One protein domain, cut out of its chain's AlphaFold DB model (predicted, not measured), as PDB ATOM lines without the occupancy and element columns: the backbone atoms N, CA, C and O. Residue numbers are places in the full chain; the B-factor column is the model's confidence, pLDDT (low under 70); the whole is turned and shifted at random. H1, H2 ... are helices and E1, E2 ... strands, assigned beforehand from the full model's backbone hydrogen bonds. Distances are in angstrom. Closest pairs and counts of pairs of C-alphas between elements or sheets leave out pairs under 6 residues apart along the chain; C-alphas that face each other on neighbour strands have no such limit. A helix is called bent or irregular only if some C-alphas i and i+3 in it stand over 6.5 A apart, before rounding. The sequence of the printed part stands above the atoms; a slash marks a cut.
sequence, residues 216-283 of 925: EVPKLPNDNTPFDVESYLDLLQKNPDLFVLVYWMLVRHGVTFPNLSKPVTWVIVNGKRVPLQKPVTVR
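This is residues 216 to 283 of the 925 residues of the protein "uncharacterized protein LOC115309369" of Ixodes scapularis (UniProt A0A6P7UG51). A short helical hairpin, H1 and H2, packs beside a hairpin of two antiparallel strands, E1 and E2, mainly through H1 and the bent strand E2. Before H1, residues 216 to 228 make a wide loop with no named element, on the side of H1 away from the strands. The printed part has 68 residues, with two named helices and two named strands in the order H1, H2, E1, E2; its class is mixed, helices and strands. It is compact, with a radius of gyration of the C-alphas of 11.3 A and spans of 34 by 28 by 19 A.

H1, residues 229 to 238, begins with C-alpha 229 at (-0.855, 37.542, 36.933) and is 14.5 A long. H2, residues 240 to 252, is 18.6 A long and irregular: C-alphas 241 and 244 are 7.8 A apart. E1, residues 264 to 269, is 13.9 A long. E2, residues 272 to 280, is 18.3 A long, bends by 93 degrees at residue 277 and ends with C-alpha 280 at (-13.286, 46.219, 36.186).

H1 and H2 touch at a shallow tilt of 17 degrees, opposite ways; their closest C-alphas, of Leu 236 and Phe 243, are 6.1 A apart. The closest C-alphas of H1 and E2, of Gln 237 and Val 280, are 5.9 A apart. H1 and E1 are near each other, with 5 pairs of C-alphas within 10 A. E1 and E2 are antiparallel, with N 267 and O 274 at 2.9 A and N 264 and O 280 at 2.8 A, within hydrogen-bond range. Residues 255 to 256 pair with residues 268 to 269 of E1, antiparallel. In H1 every O i to N i+4 pair is within hydrogen-bond range; in H2, 5 of 9 are.

The two C-alphas farthest apart, of Asn 224 and Ser 261, are 34.7 A apart. The printed part has no cut. The link from H2 to E1 is long, with 11 residues; the other two are tight. The mean pLDDT of the printed part is 75.9, and residues 216 to 227 are under 70.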
ATOM      1  N   GLU A 216     -11.016  41.617  20.662       29.39
ATOM      2  CA  GLU A 216     -10.283  40.354  20.830       29.39
ATOM      3  C   GLU A 216     -10.395  39.816  22.270       29.39
ATOM      4  O   GLU A 216     -10.147  40.534  23.244       29.39
ATOM      5  N   VAL A 217     -10.766  38.541  22.413       33.06
ATOM      6  CA  VAL A 217     -11.034  37.853  23.693       33.06
ATOM      7  C   VAL A 217      -9.737  37.227  24.256       33.06
ATOM      8  O   VAL A 217      -8.870  36.822  23.482       33.06
ATOM      9  N   PRO A 218      -9.512  37.168  25.591       34.00
ATOM     10  CA  PRO A 218      -8.312  36.591  26.195       34.00
ATOM     11  C   PRO A 218      -8.352  35.090  26.063       34.00
ATOM     12  O   PRO A 218      -9.389  34.461  26.268       34.00
ATOM     13  N   LYS A 219      -7.187  34.513  25.841       37.66
ATOM     14  CA  LYS A 219      -7.006  33.072  25.858       37.66
ATOM     15  C   LYS A 219      -6.588  32.615  27.259       37.66
ATOM     16  O   LYS A 219      -5.880  33.332  27.960       37.66
ATOM     17  N   LEU A 220      -7.077  31.450  27.685       38.94
ATOM     18  CA  LEU A 220      -6.786  30.893  29.009       38.94
ATOM     19  C   LEU A 220      -5.318  30.410  29.091       38.94
ATOM     20  O   LEU A 220      -4.821  29.838  28.118       38.94
ATOM     21  N   PRO A 221      -4.611  30.626  30.217       39.78
ATOM     22  CA  PRO A 221      -3.225  30.184  30.391       39.78
ATOM     23  C   PRO A 221      -3.108  28.658  30.594       39.78
ATOM     24  O   PRO A 221      -3.887  28.062  31.330       39.78
ATOM     25  N   ASN A 222      -2.105  28.025  29.968       38.09
ATOM     26  CA  ASN A 222      -1.877  26.569  29.993       38.09
ATOM     27  C   ASN A 222      -1.255  26.047  31.311       38.09
ATOM     28  O   ASN A 222      -0.502  26.737  31.991       38.09
ATOM     29  N   ASP A 223      -1.486  24.761  31.605       38.53
ATOM     30  CA  ASP A 223      -1.135  24.044  32.854       38.53
ATOM     31  C   ASP A 223       0.353  24.011  33.262       38.53
ATOM     32  O   ASP A 223       0.662  23.711  34.413       38.53
ATOM     33  N   ASN A 224       1.283  24.305  32.347       38.88
ATOM     34  CA  ASN A 224       2.730  24.166  32.584       38.88
ATOM     35  C   ASN A 224       3.478  25.503  32.708       38.88
ATOM     36  O   ASN A 224       4.705  25.507  32.806       38.88
ATOM     37  N   THR A 225       2.776  26.637  32.679       41.16
ATOM     38  CA  THR A 225       3.396  27.959  32.838       41.16
ATOM     39  C   THR A 225       3.294  28.453  34.284       41.16
ATOM     40  O   THR A 225       2.276  28.206  34.934       41.16
ATOM     41  N   PRO A 226       4.312  29.167  34.808       52.69
ATOM     42  CA  PRO A 226       4.196  29.900  36.070       52.69
ATOM     43  C   PRO A 226       2.915  30.745  36.083       52.69
ATOM     44  O   PRO A 226       2.525  31.257  35.036       52.69
ATOM     45  N   PHE A 227       2.263  30.884  37.245       61.97
ATOM     46  CA  PHE A 227       1.045  31.693  37.378       61.97
ATOM     47  C   PHE A 227       1.282  33.103  36.825       61.97
ATOM     48  O   PHE A 227       2.009  33.897  37.425       61.97
ATOM     49  N   ASP A 228       0.669  33.394  35.679       74.88
ATOM     50  CA  ASP A 228       0.806  34.678  35.008       74.88
ATOM     51  C   ASP A 228      -0.305  35.629  35.461       74.88
ATOM     52  O   ASP A 228      -1.440  35.586  34.980       74.88
ATOM     53  N   VAL A 229       0.037  36.498  36.414       79.50
ATOM     54  CA  VAL A 229      -0.855  37.542  36.933       79.50
ATOM     55  C   VAL A 229      -1.445  38.384  35.797       79.50
ATOM     56  O   VAL A 229      -2.619  38.745  35.873       79.50
ATOM     57  N   GLU A 230      -0.669  38.691  34.754       76.75
ATOM     58  CA  GLU A 230      -1.104  39.560  33.659       76.75
ATOM     59  C   GLU A 230      -2.199  38.888  32.830       76.75
ATOM     60  O   GLU A 230      -3.257  39.488  32.637       76.75
ATOM     61  N   SER A 231      -2.022  37.614  32.462       70.19
ATOM     62  CA  SER A 231      -3.060  36.820  31.790       70.19
ATOM     63  C   SER A 231      -4.366  36.750  32.588       70.19
ATOM     64  O   SER A 231      -5.449  36.886  32.020       70.19
ATOM     65  N   TYR A 232      -4.307  36.584  33.916       76.81
ATOM     66  CA  TYR A 232      -5.522  36.561  34.746       76.81
ATOM     67  C   TYR A 232      -6.181  37.937  34.891       76.81
ATOM     68  O   TYR A 232      -7.408  38.023  34.987       76.81
ATOM     69  N   LEU A 233      -5.400  39.021  34.906       82.19
ATOM     70  CA  LEU A 233      -5.940  40.380  34.880       82.19
ATOM     71  C   LEU A 233      -6.558  40.712  33.519       82.19
ATOM     72  O   LEU A 233      -7.595  41.376  33.483       82.19
ATOM     73  N   ASP A 234      -5.973  40.258  32.412       76.88
ATOM     74  CA  ASP A 234      -6.568  40.381  31.076       76.88
ATOM     75  C   ASP A 234      -7.873  39.580  30.985       76.88
ATOM     76  O   ASP A 234      -8.922  40.126  30.630       76.88
ATOM     77  N   LEU A 235      -7.856  38.325  31.446       74.88
ATOM     78  CA  LEU A 235      -9.043  37.481  31.553       74.88
ATOM     79  C   LEU A 235     -10.174  38.181  32.311       74.88
ATOM     80  O   LEU A 235     -11.312  38.207  31.843       74.88
ATOM     81  N   LEU A 236      -9.855  38.777  33.461       80.31
ATOM     82  CA  LEU A 236     -10.808  39.503  34.292       80.31
ATOM     83  C   LEU A 236     -11.394  40.733  33.588       80.31
ATOM     84  O   LEU A 236     -12.577  41.033  33.745       80.31
ATOM     85  N   GLN A 237     -10.568  41.464  32.841       80.81
ATOM     86  CA  GLN A 237     -10.979  42.676  32.135       80.81
ATOM     87  C   GLN A 237     -11.911  42.378  30.967       80.81
ATOM     88  O   GLN A 237     -12.848  43.145  30.732       80.81
ATOM     89  N   LYS A 238     -11.690  41.271  30.253       72.50
ATOM     90  CA  LYS A 238     -12.567  40.887  29.140       72.50
ATOM     91  C   LYS A 238     -13.768  40.054  29.597       72.50
ATOM     92  O   LYS A 238     -14.820  40.140  28.975       72.50
ATOM     93  N   ASN A 239     -13.659  39.358  30.733       72.75
ATOM     94  CA  ASN A 239     -14.741  38.578  31.340       72.75
ATOM     95  C   ASN A 239     -15.001  38.982  32.808       72.75
ATOM     96  O   ASN A 239     -14.735  38.196  33.725       72.75
ATOM     97  N   PRO A 240     -15.580  40.173  33.071       77.56
ATOM     98  CA  PRO A 240     -15.856  40.645  34.435       77.56
ATOM     99  C   PRO A 240     -16.762  39.708  35.244       77.56
ATOM    100  O   PRO A 240     -16.749  39.707  36.474       77.56
ATOM    101  N   ASP A 241     -17.557  38.894  34.556       75.31
ATOM    102  CA  ASP A 241     -18.463  37.924  35.155       75.31
ATOM    103  C   ASP A 241     -17.738  36.752  35.841       75.31
ATOM    104  O   ASP A 241     -18.295  36.148  36.759       75.31
ATOM    105  N   LEU A 242     -16.465  36.509  35.506       77.00
ATOM    106  CA  LEU A 242     -15.599  35.535  36.178       77.00
ATOM    107  C   LEU A 242     -14.927  36.095  37.442       77.00
ATOM    108  O   LEU A 242     -14.109  35.408  38.058       77.00
ATOM    109  N   PHE A 243     -15.261  37.323  37.863       84.69
ATOM    110  CA  PHE A 243     -14.524  38.012  38.922       84.69
ATOM    111  C   PHE A 243     -14.418  37.215  40.221       84.69
ATOM    112  O   PHE A 243     -13.319  37.129  40.751       84.69
ATOM    113  N   VAL A 244     -15.486  36.585  40.731       81.12
ATOM    114  CA  VAL A 244     -15.391  35.804  41.984       81.12
ATOM    115  C   VAL A 244     -14.371  34.671  41.868       81.12
ATOM    116  O   VAL A 244     -13.585  34.460  42.789       81.12
ATOM    117  N   LEU A 245     -14.377  33.963  40.740       77.88
ATOM    118  CA  LEU A 245     -13.506  32.818  40.502       77.88
ATOM    119  C   LEU A 245     -12.048  33.266  40.397       77.88
ATOM    120  O   LEU A 245     -11.176  32.717  41.064       77.88
ATOM    121  N   VAL A 246     -11.796  34.318  39.616       81.00
ATOM    122  CA  VAL A 246     -10.449  34.835  39.344       81.00
ATOM    123  C   VAL A 246      -9.867  35.609  40.532       81.00
ATOM    124  O   VAL A 246      -8.669  35.518  40.809       81.00
ATOM    125  N   TYR A 247     -10.704  36.321  41.288       86.19
ATOM    126  CA  TYR A 247     -10.298  37.164  42.414       86.19
ATOM    127  C   TYR A 247      -9.472  36.403  43.452       86.19
ATOM    128  O   TYR A 247      -8.391  36.851  43.830       86.19
ATOM    129  N   TRP A 248      -9.956  35.247  43.916       78.12
ATOM    130  CA  TRP A 248      -9.278  34.496  44.978       78.12
ATOM    131  C   TRP A 248      -7.916  33.962  44.542       78.12
ATOM    132  O   TRP A 248      -7.006  33.845  45.362       78.12
ATOM    133  N   MET A 249      -7.766  33.694  43.249       77.50
ATOM    134  CA  MET A 249      -6.532  33.194  42.652       77.50
ATOM    135  C   MET A 249      -5.500  34.316  42.582       77.50
ATOM    136  O   MET A 249      -4.409  34.180  43.129       77.50
ATOM    137  N   LEU A 250      -5.894  35.473  42.042       86.06
ATOM    138  CA  LEU A 250      -5.069  36.681  42.043       86.06
ATOM    139  C   LEU A 250      -4.602  37.036  43.462       86.06
ATOM    140  O   LEU A 250      -3.416  37.266  43.688       86.06
ATOM    141  N   VAL A 251      -5.504  37.001  44.446       86.44
ATOM    142  CA  VAL A 251      -5.137  37.310  45.833       86.44
ATOM    143  C   VAL A 251      -4.182  36.288  46.444       86.44
ATOM    144  O   VAL A 251      -3.236  36.677  47.129       86.44
ATOM    145  N   ARG A 252      -4.383  34.990  46.189       82.62
ATOM    146  CA  ARG A 252      -3.459  33.938  46.642       82.62
ATOM    147  C   ARG A 252      -2.041  34.144  46.099       82.62
ATOM    148  O   ARG A 252      -1.083  33.779  46.772       82.62
ATOM    149  N   HIS A 253      -1.919  34.757  44.926       82.25
ATOM    150  CA  HIS A 253      -0.655  35.083  44.270       82.25
ATOM    151  C   HIS A 253      -0.192  36.533  44.507       82.25
ATOM    152  O   HIS A 253       0.580  37.080  43.724       82.25
ATOM    153  N   GLY A 254      -0.631  37.164  45.602       85.56
ATOM    154  CA  GLY A 254      -0.084  38.448  46.056       85.56
ATOM    155  C   GLY A 254      -0.680  39.685  45.381       85.56
ATOM    156  O   GLY A 254      -0.183  40.794  45.596       85.56
ATOM    157  N   VAL A 255      -1.754  39.534  44.602       90.50
ATOM    158  CA  VAL A 255      -2.483  40.669  44.026       90.50
ATOM    159  C   VAL A 255      -3.467  41.226  45.046       90.50
ATOM    160  O   VAL A 255      -4.269  40.499  45.628       90.50
ATOM    161  N   THR A 256      -3.471  42.538  45.245       91.75
ATOM    162  CA  THR A 256      -4.459  43.195  46.104       91.75
ATOM    163  C   THR A 256      -5.286  44.203  45.323       91.75
ATOM    164  O   THR A 256      -4.801  44.930  44.454       91.75
ATOM    165  N   PHE A 257      -6.580  44.222  45.635       91.19
ATOM    166  CA  PHE A 257      -7.551  45.106  45.009       91.19
ATOM    167  C   PHE A 257      -7.881  46.264  45.954       91.19
ATOM    168  O   PHE A 257      -8.190  46.015  47.123       91.19
ATOM    169  N   PRO A 258      -7.893  47.519  45.475       86.81
ATOM    170  CA  PRO A 258      -8.094  48.678  46.336       86.81
ATOM    171  C   PRO A 258      -9.533  48.784  46.856       86.81
ATOM    172  O   PRO A 258      -9.845  48.438  48.002       86.81
ATOM    173  N   ASN A 259     -10.455  49.268  46.023       87.81
ATOM    174  CA  ASN A 259     -11.847  49.468  46.397       87.81
ATOM    175  C   ASN A 259     -12.792  48.847  45.372       87.81
ATOM    176  O   ASN A 259     -13.048  49.435  44.333       87.81
ATOM    177  N   LEU A 260     -13.361  47.696  45.729       90.25
ATOM    178  CA  LEU A 260     -14.321  46.971  44.896       90.25
ATOM    179  C   LEU A 260     -15.727  47.597  44.871       90.25
ATOM    180  O   LEU A 260     -16.575  47.142  44.118       90.25
ATOM    181  N   SER A 261     -16.007  48.621  45.689       86.94
ATOM    182  CA  SER A 261     -17.280  49.363  45.636       86.94
ATOM    183  C   SER A 261     -17.294  50.444  44.542       86.94
ATOM    184  O   SER A 261     -18.302  51.125  44.372       86.94
ATOM    185  N   LYS A 262     -16.173  50.640  43.839       87.81
ATOM    186  CA  LYS A 262     -16.013  51.540  42.691       87.81
ATOM    187  C   LYS A 262     -15.366  50.755  41.538       87.81
ATOM    188  O   LYS A 262     -14.787  49.699  41.802       87.81
ATOM    189  N   PRO A 263     -15.435  51.245  40.287       90.38
ATOM    190  CA  PRO A 263     -14.670  50.660  39.192       90.38
ATOM    191  C   PRO A 263     -13.184  50.571  39.559       90.38
ATOM    192  O   PRO A 263     -12.573  51.557  39.978       90.38
ATOM    193  N   VAL A 264     -12.618  49.374  39.439       91.19
ATOM    194  CA  VAL A 264     -11.206  49.113  39.703       91.19
ATOM    195  C   VAL A 264     -10.428  49.488  38.450       91.19
ATOM    196  O   VAL A 264     -10.609  48.863  37.412       91.19
ATOM    197  N   THR A 265      -9.573  50.503  38.539       91.81
ATOM    198  CA  THR A 265      -8.715  50.959  37.427       91.81
ATOM    199  C   THR A 265      -7.256  50.537  37.585       91.81
ATOM    200  O   THR A 265      -6.439  50.759  36.698       91.81
ATOM    201  N   TRP A 266      -6.905  49.943  38.724       91.56
ATOM    202  CA  TRP A 266      -5.566  49.451  39.030       91.56
ATOM    203  C   TRP A 266      -5.626  48.393  40.130       91.56
ATOM    204  O   TRP A 266      -6.546  48.380  40.954       91.56
ATOM    205  N   VAL A 267      -4.604  47.547  40.173       92.88
ATOM    206  CA  VAL A 267      -4.354  46.569  41.238       92.88
ATOM    207  C   VAL A 267      -2.947  46.764  41.798       92.88
ATOM    208  O   VAL A 267      -2.140  47.491  41.222       92.88
ATOM    209  N   ILE A 268      -2.644  46.159  42.942       90.88
ATOM    210  CA  ILE A 268      -1.274  46.079  43.454       90.88
ATOM    211  C   ILE A 268      -0.774  44.657  43.247       90.88
ATOM    212  O   ILE A 268      -1.398  43.727  43.745       90.88
ATOM    213  N   VAL A 269       0.357  44.502  42.566       88.38
ATOM    214  CA  VAL A 269       1.056  43.227  42.370       88.38
ATOM    215  C   VAL A 269       2.424  43.360  43.026       88.38
ATOM    216  O   VAL A 269       3.189  44.256  42.672       88.38
ATOM    217  N   ASN A 270       2.722  42.523  44.024       82.50
ATOM    218  CA  ASN A 270       3.998  42.561  44.757       82.50
ATOM    219  C   ASN A 270       4.365  43.970  45.278       82.50
ATOM    220  O   ASN A 270       5.499  44.426  45.151       82.50
ATOM    221  N   GLY A 271       3.378  44.702  45.807       83.19
ATOM    222  CA  GLY A 271       3.556  46.061  46.340       83.19
ATOM    223  C   GLY A 271       3.596  47.187  45.295       83.19
ATOM    224  O   GLY A 271       3.541  48.355  45.671       83.19
ATOM    225  N   LYS A 272       3.623  46.875  43.991       84.38
ATOM    226  CA  LYS A 272       3.616  47.869  42.906       84.38
ATOM    227  C   LYS A 272       2.222  48.053  42.323       84.38
ATOM    228  O   LYS A 272       1.497  47.085  42.113       84.38
ATOM    229  N   ARG A 273       1.854  49.300  42.022       89.75
ATOM    230  CA  ARG A 273       0.582  49.638  41.372       89.75
ATOM    231  C   ARG A 273       0.656  49.322  39.878       89.75
ATOM    232  O   ARG A 273       1.464  49.915  39.173       89.75
ATOM    233  N   VAL A 274      -0.215  48.434  39.411       86.12
ATOM    234  CA  VAL A 274      -0.351  48.035  38.006       86.12
ATOM    235  C   VAL A 274      -1.693  48.558  37.479       86.12
ATOM    236  O   VAL A 274      -2.736  48.211  38.048       86.12
ATOM    237  N   PRO A 275      -1.710  49.436  36.459       86.31
ATOM    238  CA  PRO A 275      -2.950  49.924  35.862       86.31
ATOM    239  C   PRO A 275      -3.657  48.816  35.069       86.31
ATOM    240  O   PRO A 275      -3.012  47.948  34.488       86.31
ATOM    241  N   LEU A 276      -4.989  48.861  35.035       85.69
ATOM    242  CA  LEU A 276      -5.801  48.013  34.162       85.69
ATOM    243  C   LEU A 276      -6.101  48.773  32.864       85.69
ATOM    244  O   LEU A 276      -6.407  49.963  32.911       85.69
ATOM    245  N   GLN A 277      -6.046  48.088  31.722       80.31
ATOM    246  CA  GLN A 277      -6.409  48.642  30.413       80.31
ATOM    247  C   GLN A 277      -7.889  49.050  30.354       80.31
ATOM    248  O   GLN A 277      -8.241  50.051  29.733       80.31
ATOM    249  N   LYS A 278      -8.764  48.286  31.019       83.94
ATOM    250  CA  LYS A 278     -10.199  48.559  31.149       83.94
ATOM    251  C   LYS A 278     -10.620  48.504  32.620       83.94
ATOM    252  O   LYS A 278     -10.211  47.590  33.340       83.94
ATOM    253  N   PRO A 279     -11.465  49.440  33.095       86.94
ATOM    254  CA  PRO A 279     -11.973  49.386  34.456       86.94
ATOM    255  C   PRO A 279     -12.804  48.122  34.700       86.94
ATOM    256  O   PRO A 279     -13.760  47.846  33.974       86.94
ATOM    257  N   VAL A 280     -12.502  47.388  35.770       87.19
ATOM    258  CA  VAL A 280     -13.286  46.219  36.186       87.19
ATOM    259  C   VAL A 280     -14.307  46.649  37.231       87.19
ATOM    260  O   VAL A 280     -13.953  47.133  38.308       87.19
ATOM    261  N   THR A 281     -15.593  46.473  36.929       85.88
ATOM    262  CA  THR A 281     -16.679  46.822  37.856       85.88
ATOM    263  C   THR A 281     -17.226  45.577  38.540       85.88
ATOM    264  O   THR A 281     -17.807  44.701  37.904       85.88
ATOM    265  N   VAL A 282     -17.093  45.529  39.865       85.69
ATOM    266  CA  VAL A 282     -17.602  44.436  40.698       85.69
ATOM    267  C   VAL A 282     -19.012  44.780  41.155       85.69
ATOM    268  O   VAL A 282     -19.205  45.494  42.136       85.69
ATOM    269  N   ARG A 283     -20.013  44.299  40.417       84.56
ATOM    270  CA  ARG A 283     -21.422  44.618  40.677       84.56
ATOM    271  C   ARG A 283     -22.254  43.358  40.752       84.56
ATOM    272  O   ARG A 283     -22.572  42.812  39.701       84.56
TER     273      ARG A 283